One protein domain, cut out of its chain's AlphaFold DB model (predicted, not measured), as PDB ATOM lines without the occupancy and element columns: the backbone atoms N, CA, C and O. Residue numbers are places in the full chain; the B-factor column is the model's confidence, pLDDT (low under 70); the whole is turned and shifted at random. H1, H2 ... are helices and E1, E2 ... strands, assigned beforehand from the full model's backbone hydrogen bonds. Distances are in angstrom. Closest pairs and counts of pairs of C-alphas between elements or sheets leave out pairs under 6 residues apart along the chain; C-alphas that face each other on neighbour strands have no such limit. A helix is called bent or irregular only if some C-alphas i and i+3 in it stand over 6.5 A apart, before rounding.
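AT A GLANCE: This is residues 19 to 112 of the 163 residues of an uncharacterized protein of Adhaeribacter swui (UniProt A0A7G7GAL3). What shape do these atoms make? Two sheets stand partly face to face as a sandwich, their strands crossed at 60 degrees: a long, twisted sheet of E1 to E4, and a smaller sheet of E5 to E7 over part of it. H1 lies at one end of the long axis, where the chain passes from one sheet to the other, and edge strands E1 and E7 come together along one side. What is it made of? The 94 residues printed hold, in chain order, E1 E2 E3 E4 H1 E5 E6 E7, mostly strand; the sheets, E1 - E2 - E3 - E4 and E5 - E6 - E7, are both meanders, each strand the antiparallel neighbour of the one before. The whole is compact, with a radius of gyration of the C-alphas of 13.1 A and spans of 38 by 29 by 18 A.

HOW THE PARTS SIT: How is the first sheet joined? E1, residues 21 to 27, E2, residues 35 to 42, E3, residues 46 to 54, and E4, residues 60 to 69, form successive hairpins. Within hydrogen-bond range are N 23 and O 40 at 2.8 A, N 39 and O 50 at 2.9 A, and N 49 and O 66 at 2.8 A. Where does the helix stand? H1, residues 70 to 79, is on one face of this sheet, making two layers, a sheet with a helix on one face; it stands up from the sheet over E4, rising 47 degrees, at a height over the sheet of 7.9 A. It is irregular, C-alphas 71 and 74 being 7.3 A apart, and 4 of 6 O i to N i+4 pairs are within hydrogen-bond range. How is the second sheet joined? E5, residues 83 to 88, E6, residues 91 to 96, and E7, residues 101 to 106, form hairpins, with N 86 and O 93 at 2.9 A and N 94 and O 103 at 2.9 A. How do the sheets meet? The parts that face each other are 9.3 A centre to centre; the closest C-alphas of E1 and E7, Phe 23 and Arg 106, are 4.8 A apart, while E4 is apart from E5, E6 and E7.

IN THESE COORDINATES: Where do the elements begin and end? E1 begins at C-alpha 21 (135.323, 149.806, 160.420), and E7 ends at C-alpha 106 (138.703, 149.699, 151.028). Which are longest? E4 measures 26.4 A, E3 25.2 A, E2 22.9 A and E1 20.4 A; E4 bends by 55 degrees at residue 63.

THE WHOLE: How large is it? The two C-alphas farthest apart, of Phe 32 and Asn 71, are 38.7 A apart. Is anything missing or unsure? The printed part has no cut and no long link; pLDDT is under 70 at residue 19 and residues 30 to 33.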
ATOM      1  N   GLY A  19     133.141 147.040 166.362       67.44
ATOM      2  CA  GLY A  19     134.333 147.725 165.913       67.44
ATOM      3  C   GLY A  19     133.942 148.733 164.856       67.44
ATOM      4  O   GLY A  19     133.258 148.395 163.893       67.44
ATOM      5  N   GLN A  20     134.398 149.969 165.021       84.25
ATOM      6  CA  GLN A  20     134.355 150.940 163.943       84.25
ATOM      7  C   GLN A  20     135.225 150.431 162.785       84.25
ATOM      8  O   GLN A  20     136.439 150.261 162.925       84.25
ATOM      9  N   GLU A  21     134.614 150.193 161.630       92.69
ATOM     10  CA  GLU A  21     135.323 149.806 160.420       92.69
ATOM     11  C   GLU A  21     135.871 151.040 159.714       92.69
ATOM     12  O   GLU A  21     135.129 151.944 159.330       92.69
ATOM     13  N   LEU A  22     137.186 151.059 159.489       94.50
ATOM     14  CA  LEU A  22     137.839 152.115 158.728       94.50
ATOM     15  C   LEU A  22     138.142 151.663 157.297       94.50
ATOM     16  O   LEU A  22     138.947 150.758 157.047       94.50
ATOM     17  N   PHE A  23     137.557 152.374 156.340       96.12
ATOM     18  CA  PHE A  23     137.887 152.309 154.926       96.12
ATOM     19  C   PHE A  23     138.696 153.541 154.543       96.12
ATOM     20  O   PHE A  23     138.308 154.666 154.843       96.12
ATOM     21  N   SER A  24     139.790 153.358 153.808       95.62
ATOM     22  CA  SER A  24     140.542 154.484 153.268       95.62
ATOM     23  C   SER A  24     140.913 154.335 151.796       95.62
ATOM     24  O   SER A  24     140.882 153.262 151.178       95.62
ATOM     25  N   SER A  25     141.185 155.473 151.172       94.06
ATOM     26  CA  SER A  25     141.654 155.547 149.797       94.06
ATOM     27  C   SER A  25     142.447 156.825 149.587       94.06
ATOM     28  O   SER A  25     142.445 157.723 150.422       94.06
ATOM     29  N   ARG A  26     143.110 156.909 148.437       91.25
ATOM     30  CA  ARG A  26     143.872 158.084 148.031       91.25
ATOM     31  C   ARG A  26     143.571 158.453 146.592       91.25
ATOM     32  O   ARG A  26     143.435 157.575 145.733       91.25
ATOM     33  N   LYS A  27     143.534 159.754 146.311       91.31
ATOM     34  CA  LYS A  27     143.578 160.298 144.949       91.31
ATOM     35  C   LYS A  27     144.778 161.229 144.811       91.31
ATOM     36  O   LYS A  27     144.888 162.201 145.543       91.31
ATOM     37  N   GLY A  28     145.637 160.937 143.840       87.06
ATOM     38  CA  GLY A  28     146.933 161.594 143.666       87.06
ATOM     39  C   GLY A  28     148.081 160.630 143.958       87.06
ATOM     40  O   GLY A  28     147.868 159.510 144.432       87.06
ATOM     41  N   THR A  29     149.298 161.037 143.621       76.69
ATOM     42  CA  THR A  29     150.491 160.217 143.852       76.69
ATOM     43  C   THR A  29     150.836 160.166 145.337       76.69
ATOM     44  O   THR A  29     150.664 161.152 146.043       76.69
ATOM     45  N   LYS A  30     151.406 159.050 145.798       67.38
ATOM     46  CA  LYS A  30     151.881 158.910 147.185       67.38
ATOM     47  C   LYS A  30     153.065 159.828 147.519       67.38
ATOM     48  O   LYS A  30     153.214 160.195 148.677       67.38
ATOM     49  N   PHE A  31     153.897 160.138 146.527       63.97
ATOM     50  CA  PHE A  31     155.196 160.784 146.728       63.97
ATOM     51  C   PHE A  31     155.205 162.281 146.425       63.97
ATOM     52  O   PHE A  31     156.103 162.968 146.898       63.97
ATOM     53  N   PHE A  32     154.228 162.789 145.667       63.03
ATOM     54  CA  PHE A  32     154.145 164.218 145.388       63.03
ATOM     55  C   PHE A  32     153.152 164.927 146.310       63.03
ATOM     56  O   PHE A  32     152.135 164.334 146.706       63.03
ATOM     57  N   PRO A  33     153.447 166.198 146.634       65.75
ATOM     58  CA  PRO A  33     152.531 167.054 147.360       65.75
ATOM     59  C   PRO A  33     151.178 167.193 146.660       65.75
ATOM     60  O   PRO A  33     151.101 167.205 145.433       65.75
ATOM     61  N   GLY A  34     150.113 167.330 147.453       79.62
ATOM     62  CA  GLY A  34     148.771 167.650 146.967       79.62
ATOM     63  C   GLY A  34     147.957 166.420 146.578       79.62
ATOM     64  O   GLY A  34     147.379 166.373 145.490       79.62
ATOM     65  N   HIS A  35     147.912 165.411 147.451       90.12
ATOM     66  CA  HIS A  35     146.998 164.280 147.291       90.12
ATOM     67  C   HIS A  35     145.877 164.308 148.321       90.12
ATOM     68  O   HIS A  35     146.021 164.805 149.432       90.12
ATOM     69  N   LEU A  36     144.753 163.714 147.934       93.25
ATOM     70  CA  LEU A  36     143.585 163.578 148.782       93.25
ATOM     71  C   LEU A  36     143.629 162.246 149.517       93.25
ATOM     72  O   LEU A  36     143.612 161.197 148.863       93.25
ATOM     73  N   ASP A  37     143.635 162.296 150.842       94.44
ATOM     74  CA  ASP A  37     143.395 161.145 151.704       94.44
ATOM     75  C   ASP A  37     141.904 161.099 152.064       94.44
ATOM     76  O   ASP A  37     141.307 162.069 152.531       94.44
ATOM     77  N   ILE A  38     141.288 159.957 151.771       96.31
ATOM     78  CA  ILE A  38     139.865 159.685 151.958       96.31
ATOM     79  C   ILE A  38     139.751 158.703 153.115       96.31
ATOM     80  O   ILE A  38     140.332 157.619 153.036       96.31
ATOM     81  N   ALA A  39     138.964 159.046 154.128       97.25
ATOM     82  CA  ALA A  39     138.604 158.157 155.222       97.25
ATOM     83  C   ALA A  39     137.081 158.025 155.298       97.25
ATOM     84  O   ALA A  39     136.357 159.017 155.241       97.25
ATOM     85  N   VAL A  40     136.594 156.792 155.396       97.50
ATOM     86  CA  VAL A  40     135.202 156.494 155.719       97.50
ATOM     87  C   VAL A  40     135.198 155.545 156.904       97.50
ATOM     88  O   VAL A  40     135.641 154.406 156.768       97.50
ATOM     89  N   SER A  41     134.708 156.021 158.040       96.25
ATOM     90  CA  SER A  41     134.468 155.204 159.222       96.25
ATOM     91  C   SER A  41     133.003 154.786 159.256       96.25
ATOM     92  O   SER A  41     132.120 155.612 159.021       96.25
ATOM     93  N   VAL A  42     132.745 153.515 159.530       95.81
ATOM     94  CA  VAL A  42     131.396 152.963 159.671       95.81
ATOM     95  C   VAL A  42     131.315 152.280 161.025       95.81
ATOM     96  O   VAL A  42     132.122 151.405 161.318       95.81
ATOM     97  N   ASP A  43     130.356 152.682 161.844       94.00
ATOM     98  CA  ASP A  43     129.995 151.981 163.073       94.00
ATOM     99  C   ASP A  43     128.493 151.655 163.071       94.00
ATOM    100  O   ASP A  43     127.804 151.807 162.058       94.00
ATOM    101  N   GLU A  44     127.989 151.135 164.188       93.56
ATOM    102  CA  GLU A  44     126.584 150.739 164.335       93.56
ATOM    103  C   GLU A  44     125.601 151.915 164.238       93.56
ATOM    104  O   GLU A  44     124.427 151.708 163.936       93.56
ATOM    105  N   ASN A  45     126.070 153.141 164.476       95.56
ATOM    106  CA  ASN A  45     125.230 154.325 164.572       95.56
ATOM    107  C   ASN A  45     125.385 155.208 163.340       95.56
ATOM    108  O   ASN A  45     124.392 155.730 162.835       95.56
ATOM    109  N   ASN A  46     126.613 155.368 162.843       97.38
ATOM    110  CA  ASN A  46     126.972 156.408 161.898       97.38
ATOM    111  C   ASN A  46     127.914 155.933 160.788       97.38
ATOM    112  O   ASN A  46     128.736 155.027 160.916       97.38
ATOM    113  N   VAL A  47     127.829 156.662 159.680       97.06
ATOM    114  CA  VAL A  47     128.799 156.678 158.593       97.06
ATOM    115  C   VAL A  47     129.458 158.039 158.592       97.06
ATOM    116  O   VAL A  47     128.811 159.054 158.326       97.06
ATOM    117  N   LYS A  48     130.759 158.063 158.853       97.50
ATOM    118  CA  LYS A  48     131.554 159.282 158.856       97.50
ATOM    119  C   LYS A  48     132.475 159.307 157.653       97.50
ATOM    120  O   LYS A  48     133.326 158.438 157.504       97.50
ATOM    121  N   TYR A  49     132.311 160.302 156.793       97.50
ATOM    122  CA  TYR A  49     133.189 160.561 155.661       97.50
ATOM    123  C   TYR A  49     134.047 161.791 155.936       97.50
ATOM    124  O   TYR A  49     133.535 162.875 156.214       97.50
ATOM    125  N   GLU A  50     135.356 161.625 155.788       97.81
ATOM    126  CA  GLU A  50     136.328 162.695 155.918       97.81
ATOM    127  C   GLU A  50     137.280 162.732 154.729       97.81
ATOM    128  O   GLU A  50     137.756 161.707 154.226       97.81
ATOM    129  N   LEU A  51     137.551 163.950 154.274       97.12
ATOM    130  CA  LEU A  51     138.450 164.232 153.173       97.12
ATOM    131  C   LEU A  51     139.524 165.194 153.634       97.12
ATOM    132  O   LEU A  51     139.218 166.306 154.066       97.12
ATOM    133  N   PHE A  52     140.773 164.796 153.447       95.81
ATOM    134  CA  PHE A  52     141.924 165.628 153.743       95.81
ATOM    135  C   PHE A  52     142.744 165.853 152.484       95.81
ATOM    136  O   PHE A  52     142.913 164.947 151.668       95.81
ATOM    137  N   ASN A  53     143.282 167.056 152.341       93.44
ATOM    138  CA  ASN A  53     144.399 167.311 151.454       93.44
ATOM    139  C   ASN A  53     145.701 167.160 152.230       93.44
ATOM    140  O   ASN A  53     145.807 167.652 153.352       93.44
ATOM    141  N   HIS A  54     146.688 166.523 151.618       90.88
ATOM    142  CA  HIS A  54     148.017 166.350 152.180       90.88
ATOM    143  C   HIS A  54     149.048 166.905 151.196       90.88
ATOM    144  O   HIS A  54     149.202 166.405 150.075       90.88
ATOM    145  N   TRP A  55     149.738 167.970 151.606       84.50
ATOM    146  CA  TRP A  55     150.754 168.630 150.783       84.50
ATOM    147  C   TRP A  55     152.151 168.132 151.120       84.50
ATOM    148  O   TRP A  55     152.838 167.600 150.270       84.50
ATOM    149  N   TYR A  56     152.575 168.229 152.366       76.50
ATOM    150  CA  TYR A  56     153.911 167.811 152.775       76.50
ATOM    151  C   TYR A  56     153.811 167.011 154.055       76.50
ATOM    152  O   TYR A  56     152.770 167.021 154.715       76.50
ATOM    153  N   SER A  57     154.914 166.358 154.427       73.56
ATOM    154  CA  SER A  57     155.020 165.747 155.747       73.56
ATOM    155  C   SER A  57     154.532 166.744 156.796       73.56
ATOM    156  O   SER A  57     155.076 167.841 156.909       73.56
ATOM    157  N   ARG A  58     153.497 166.348 157.547       73.44
ATOM    158  CA  ARG A  58     152.900 167.137 158.639       73.44
ATOM    159  C   ARG A  58     152.088 168.359 158.193       73.44
ATOM    160  O   ARG A  58     151.926 169.281 158.979       73.44
ATOM    161  N   MET A  59     151.549 168.354 156.977       87.31
ATOM    162  CA  MET A  59     150.656 169.405 156.484       87.31
ATOM    163  C   MET A  59     149.372 168.791 155.939       87.31
ATOM    164  O   MET A  59     149.353 168.281 154.815       87.31
ATOM    165  N   TYR A  60     148.309 168.861 156.736       92.75
ATOM    166  CA  TYR A  60     146.966 168.457 156.338       92.75
ATOM    167  C   TYR A  60     146.042 169.667 156.284       92.75
ATOM    168  O   TYR A  60     146.231 170.623 157.026       92.75
ATOM    169  N   SER A  61     145.032 169.583 155.428       93.44
ATOM    170  CA  SER A  61     143.856 170.449 155.477       93.44
ATOM    171  C   SER A  61     142.610 169.588 155.334       93.44
ATOM    172  O   SER A  61     142.493 168.805 154.387       93.44
ATOM    173  N   GLN A  62     141.699 169.687 156.296       96.19
ATOM    174  CA  GLN A  62     140.428 168.988 156.286       96.19
ATOM    175  C   GLN A  62     139.489 169.719 155.332       96.19
ATOM    176  O   GLN A  62     138.999 170.812 155.594       96.19
ATOM    177  N   LEU A  63     139.243 169.094 154.189       95.69
ATOM    178  CA  LEU A  63     138.410 169.658 153.138       95.69
ATOM    179  C   LEU A  63     136.928 169.373 153.371       95.69
ATOM    180  O   LEU A  63     136.069 170.145 152.945       95.69
ATOM    181  N   ARG A  64     136.613 168.231 153.992       95.56
ATOM    182  CA  ARG A  64     135.232 167.813 154.232       95.56
ATOM    183  C   ARG A  64     135.138 166.881 155.431       95.56
ATOM    184  O   ARG A  64     135.976 165.997 155.583       95.56
ATOM    185  N   GLN A  65     134.078 167.045 156.216       96.62
ATOM    186  CA  GLN A  65     133.651 166.112 157.255       96.62
ATOM    187  C   GLN A  65     132.129 166.022 157.222       96.62
ATOM    188  O   GLN A  65     131.446 167.041 157.293       96.62
ATOM    189  N   ILE A  66     131.610 164.808 157.084       95.62
ATOM    190  CA  ILE A  66     130.180 164.512 157.075       95.62
ATOM    191  C   ILE A  66     129.942 163.292 157.943       95.62
ATOM    192  O   ILE A  66     130.692 162.324 157.872       95.62
ATOM    193  N   GLU A  67     128.880 163.343 158.732       96.94
ATOM    194  CA  GLU A  67     128.446 162.260 159.600       96.94
ATOM    195  C   GLU A  67     126.961 162.015 159.341       96.94
ATOM    196  O   GLU A  67     126.168 162.955 159.331       96.94
ATOM    197  N   ILE A  68     126.614 160.771 159.020       96.75
ATOM    198  CA  ILE A  68     125.273 160.372 158.591       96.75
ATOM    199  C   ILE A  68     124.837 159.196 159.461       96.75
ATOM    200  O   ILE A  68     125.506 158.161 159.414       96.75
ATOM    201  N   PRO A  69     123.714 159.293 160.187       97.06
ATOM    202  CA  PRO A  69     123.141 158.145 160.877       97.06
ATOM    203  C   PRO A  69     122.898 156.984 159.908       97.06
ATOM    204  O   PRO A  69     122.312 157.182 158.839       97.06
ATOM    205  N   ILE A  70     123.330 155.771 160.259       95.00
ATOM    206  CA  ILE A  70     123.317 154.603 159.363       95.00
ATOM    207  C   ILE A  70     121.905 154.303 158.838       95.00
ATOM    208  O   ILE A  70     121.723 153.987 157.662       95.00
ATOM    209  N   ASN A  71     120.892 154.498 159.687       96.00
ATOM    210  CA  ASN A  71     119.475 154.317 159.370       96.00
ATOM    211  C   ASN A  71     118.939 155.351 158.360       96.00
ATOM    212  O   ASN A  71     117.958 155.084 157.668       96.00
ATOM    213  N   SER A  72     119.606 156.499 158.233       96.56
ATOM    214  CA  SER A  72     119.260 157.591 157.318       96.56
ATOM    215  C   SER A  72     120.086 157.588 156.029       96.56
ATOM    216  O   SER A  72     119.806 158.356 155.112       96.56
ATOM    217  N   LEU A  73     121.086 156.706 155.898       95.88
ATOM    218  CA  LEU A  73     121.998 156.710 154.749       95.88
ATOM    219  C   LEU A  73     121.262 156.570 153.407       95.88
ATOM    220  O   LEU A  73     121.671 157.147 152.397       95.88
ATOM    221  N   LYS A  74     120.171 155.796 153.380       95.12
ATOM    222  CA  LYS A  74     119.370 155.600 152.168       95.12
ATOM    223  C   LYS A  74     118.674 156.892 151.734       95.12
ATOM    224  O   LYS A  74     118.815 157.248 150.569       95.12
ATOM    225  N   SER A  75     117.969 157.570 152.642       96.12
ATOM    226  CA  SER A  75     117.290 158.838 152.337       96.12
ATOM    227  C   SER A  75     118.303 159.936 152.029       96.12
ATOM    228  O   SER A  75     118.184 160.591 151.000       96.12
ATOM    229  N   PHE A  76     119.387 160.030 152.807       95.88
ATOM    230  CA  PHE A  76     120.499 160.937 152.515       95.88
ATOM    231  C   PHE A  76     120.990 160.786 151.070       95.88
ATOM    232  O   PHE A  76     121.125 161.773 150.362       95.88
ATOM    233  N   ASN A  77     121.225 159.558 150.602       95.44
ATOM    234  CA  ASN A  77     121.688 159.300 149.236       95.44
ATOM    235  C   ASN A  77     120.652 159.610 148.139       95.44
ATOM    236  O   ASN A  77     121.041 159.722 146.977       95.44
ATOM    237  N   GLN A  78     119.361 159.650 148.469       94.06
ATOM    238  CA  GLN A  78     118.294 159.995 147.527       94.06
ATOM    239  C   GLN A  78     118.154 161.512 147.392       94.06
ATOM    240  O   GLN A  78     118.028 162.005 146.273       94.06
ATOM    241  N   ASP A  79     118.240 162.226 148.515       92.94
ATOM    242  CA  ASP A  79     117.987 163.666 148.580       92.94
ATOM    243  C   ASP A  79     119.243 164.507 148.299       92.94
ATOM    244  O   ASP A  79     119.154 165.643 147.835       92.94
ATOM    245  N   ASN A  80     120.435 163.965 148.564       88.56
ATOM    246  CA  ASN A  80     121.698 164.666 148.359       88.56
ATOM    247  C   ASN A  80     122.275 164.395 146.966       88.56
ATOM    248  O   ASN A  80     122.669 163.279 146.624       88.56
ATOM    249  N   ASP A  81     122.440 165.455 146.187       89.44
ATOM    250  CA  ASP A  81     123.011 165.390 144.848       89.44
ATOM    251  C   ASP A  81     124.549 165.475 144.836       89.44
ATOM    252  O   ASP A  81     125.173 165.137 143.823       89.44
ATOM    253  N   SER A  82     125.175 165.907 145.936       91.50
ATOM    254  CA  SER A  82     126.605 166.236 145.990       91.50
ATOM    255  C   SER A  82     127.491 165.053 146.388       91.50
ATOM    256  O   SER A  82     128.608 164.914 145.872       91.50
ATOM    257  N   ILE A  83     126.996 164.195 147.284       95.88
ATOM    258  CA  ILE A  83     127.668 162.984 147.759       95.88
ATOM    259  C   ILE A  83     126.754 161.776 147.654       95.88
ATOM    260  O   ILE A  83     125.580 161.835 148.002       95.88
ATOM    261  N   LEU A  84     127.360 160.652 147.290       96.81
ATOM    262  CA  LEU A  84     126.757 159.334 147.369       96.81
ATOM    263  C   LEU A  84     127.706 158.375 148.094       96.81
ATOM    264  O   LEU A  84     128.853 158.205 147.669       96.81
ATOM    265  N   ILE A  85     127.218 157.715 149.146       97.31
ATOM    266  CA  ILE A  85     127.974 156.722 149.922       97.31
ATOM    267  C   ILE A  85     127.200 155.406 149.944       97.31
ATOM    268  O   ILE A  85     126.111 155.322 150.501       97.31
ATOM    269  N   LYS A  86     127.769 154.351 149.357       96.88
ATOM    270  CA  LYS A  86     127.186 152.999 149.379       96.88
ATOM    271  C   LYS A  86     128.118 152.038 150.099       96.88
ATOM    272  O   LYS A  86     129.264 151.878 149.675       96.88
ATOM    273  N   ILE A  87     127.616 151.393 151.145       95.31
ATOM    274  CA  ILE A  87     128.364 150.423 151.947       95.31
ATOM    275  C   ILE A  87     128.175 149.025 151.357       95.31
ATOM    276  O   ILE A  87     127.077 148.646 150.953       95.31
ATOM    277  N   PHE A  88     129.266 148.272 151.292       94.19
ATOM    278  CA  PHE A  88     129.307 146.858 150.939       94.19
ATOM    279  C   PHE A  88     130.234 146.150 151.934       94.19
ATOM    280  O   PHE A  88     131.118 146.793 152.489       94.19
ATOM    281  N   ASN A  89     130.122 144.825 152.060       87.50
ATOM    282  CA  ASN A  89     130.816 144.019 153.083       87.50
ATOM    283  C   ASN A  89     132.338 144.234 153.226       87.50
ATOM    284  O   ASN A  89     132.906 143.826 154.223       87.50
ATOM    285  N   ASN A  90     133.034 144.777 152.222       91.69
ATOM    286  CA  ASN A  90     134.489 144.987 152.275       91.69
ATOM    287  C   ASN A  90     134.961 146.294 151.628       91.69
ATOM    288  O   ASN A  90     136.152 146.474 151.335       91.69
ATOM    289  N   LYS A  91     134.023 147.178 151.290       95.69
ATOM    290  CA  LYS A  91     134.323 148.412 150.568       95.69
ATOM    291  C   LYS A  91     133.182 149.402 150.702       95.69
ATOM    292  O   LYS A  91     132.016 149.029 150.724       95.69
ATOM    293  N   VAL A  92     133.527 150.672 150.586       97.38
ATOM    294  CA  VAL A  92     132.568 151.758 150.418       97.38
ATOM    295  C   VAL A  92     132.724 152.335 149.018       97.38
ATOM    296  O   VAL A  92     133.829 152.646 148.577       97.38
ATOM    297  N   SER A  93     131.631 152.467 148.274       97.62
ATOM    298  CA  SER A  93     131.624 153.269 147.050       97.62
ATOM    299  C   SER A  93     131.302 154.707 147.422       97.62
ATOM    300  O   SER A  93     130.197 154.982 147.883       97.62
ATOM    301  N   LEU A  94     132.253 155.607 147.190       97.69
ATOM    302  CA  LEU A  94     132.137 157.031 147.472       97.69
ATOM    303  C   LEU A  94     132.143 157.814 146.158       97.69
ATOM    304  O   LEU A  94     133.077 157.705 145.357       97.69
ATOM    305  N   THR A  95     131.120 158.639 145.970       97.50
ATOM    306  CA  THR A  95     131.131 159.730 144.994       97.50
ATOM    307  C   THR A  95     131.031 161.045 145.743       97.50
ATOM    308  O   THR A  95     130.114 161.221 146.533       97.50
ATOM    309  N   ASP A  96     131.956 161.962 145.479       96.75
ATOM    310  CA  ASP A  96     131.899 163.347 145.940       96.75
ATOM    311  C   ASP A  96     132.115 164.251 144.724       96.75
ATOM    312  O   ASP A  96     133.228 164.360 144.195       96.75
ATOM    313  N   LYS A  97     131.039 164.889 144.257       95.38
ATOM    314  CA  LYS A  97     131.079 165.740 143.063       95.38
ATOM    315  C   LYS A  97     131.918 167.000 143.282       95.38
ATOM    316  O   LYS A  97     132.642 167.393 142.366       95.38
ATOM    317  N   ARG A  98     131.895 167.585 144.487       94.50
ATOM    318  CA  ARG A  98     132.625 168.822 144.827       94.50
ATOM    319  C   ARG A  98     134.130 168.651 144.623       94.50
ATOM    320  O   ARG A  98     134.777 169.532 144.067       94.50
ATOM    321  N   TYR A  99     134.669 167.491 144.999       93.94
ATOM    322  CA  TYR A  99     136.100 167.176 144.872       93.94
ATOM    323  C   TYR A  99     136.430 166.242 143.694       93.94
ATOM    324  O   TYR A  99     137.548 165.718 143.574       93.94
ATOM    325  N   LYS A 100     135.465 166.041 142.783       94.44
ATOM    326  CA  LYS A 100     135.584 165.170 141.602       94.44
ATOM    327  C   LYS A 100     136.079 163.766 141.985       94.44
ATOM    328  O   LYS A 100     137.020 163.235 141.381       94.44
ATOM    329  N   LEU A 101     135.522 163.192 143.048       95.56
ATOM    330  CA  LEU A 101     135.836 161.851 143.531       95.56
ATOM    331  C   LEU A 101     134.771 160.870 143.055       95.56
ATOM    332  O   LEU A 101     133.585 161.072 143.274       95.56
ATOM    333  N   ASN A 102     135.220 159.780 142.446       96.19
ATOM    334  CA  ASN A 102     134.423 158.584 142.206       96.19
ATOM    335  C   ASN A 102     135.351 157.391 142.445       96.19
ATOM    336  O   ASN A 102     136.232 157.099 141.629       96.19
ATOM    337  N   ARG A 103     135.280 156.802 143.641       94.75
ATOM    338  CA  ARG A 103     136.268 155.828 144.120       94.75
ATOM    339  C   ARG A 103     135.608 154.736 144.952       94.75
ATOM    340  O   ARG A 103     134.678 154.967 145.717       94.75
ATOM    341  N   LYS A 104     136.184 153.540 144.856       95.94
ATOM    342  CA  LYS A 104     135.970 152.461 145.820       95.94
ATOM    343  C   LYS A 104     137.012 152.610 146.930       95.94
ATOM    344  O   LYS A 104     138.213 152.574 146.658       95.94
ATOM    345  N   VAL A 105     136.540 152.802 148.148       95.75
ATOM    346  CA  VAL A 105     137.309 152.905 149.386       95.75
ATOM    347  C   VAL A 105     137.337 151.516 150.024       95.75
ATOM    348  O   VAL A 105     136.326 150.819 150.016       95.75
ATOM    349  N   ARG A 106     138.500 151.056 150.485       95.19
ATOM    350  CA  ARG A 106     138.703 149.699 151.028       95.19
ATOM    351  C   ARG A 106     139.531 149.792 152.303       95.19
ATOM    352  O   ARG A 106     140.101 150.844 152.566       95.19
ATOM    353  N   HIS A 107     139.672 148.706 153.048       92.31
ATOM    354  CA  HIS A 107     140.634 148.676 154.148       92.31
ATOM    355  C   HIS A 107     142.054 148.868 153.606       92.31
ATOM    356  O   HIS A 107     142.577 148.048 152.846       92.31
ATOM    357  N   ARG A 108     142.644 150.012 153.940       89.38
ATOM    358  CA  ARG A 108     144.004 150.419 153.590       89.38
ATOM    359  C   ARG A 108     144.552 151.264 154.731       89.38
ATOM    360  O   ARG A 108     143.788 151.924 155.436       89.38
ATOM    361  N   SER A 109     145.869 151.265 154.895       85.88
ATOM    362  CA  SER A 109     146.523 152.158 155.844       85.88
ATOM    363  C   SER A 109     146.483 153.604 155.347       85.88
ATOM    364  O   SER A 109     146.726 153.889 154.171       85.88
ATOM    365  N   LEU A 110     146.173 154.518 156.262       85.38
ATOM    366  CA  LEU A 110     146.327 155.954 156.061       85.38
ATOM    367  C   LEU A 110     147.795 156.365 156.264       85.38
ATOM    368  O   LEU A 110     148.578 155.634 156.869       85.38
ATOM    369  N   CYS A 111     148.170 157.554 155.781       81.06
ATOM    370  CA  CYS A 111     149.481 158.145 156.087       81.06
ATOM    371  C   CYS A 111     149.655 158.460 157.582       81.06
ATOM    372  O   CYS A 111     150.774 158.456 158.083       81.06
ATOM    373  N   ASN A 112     148.558 158.771 158.269       87.56
ATOM    374  CA  ASN A 112     148.500 159.077 159.693       87.56
ATOM    375  C   ASN A 112     147.118 158.665 160.232       87.56
ATOM    376  O   ASN A 112     146.217 158.383 159.442       87.56
TER     377      ASN A 112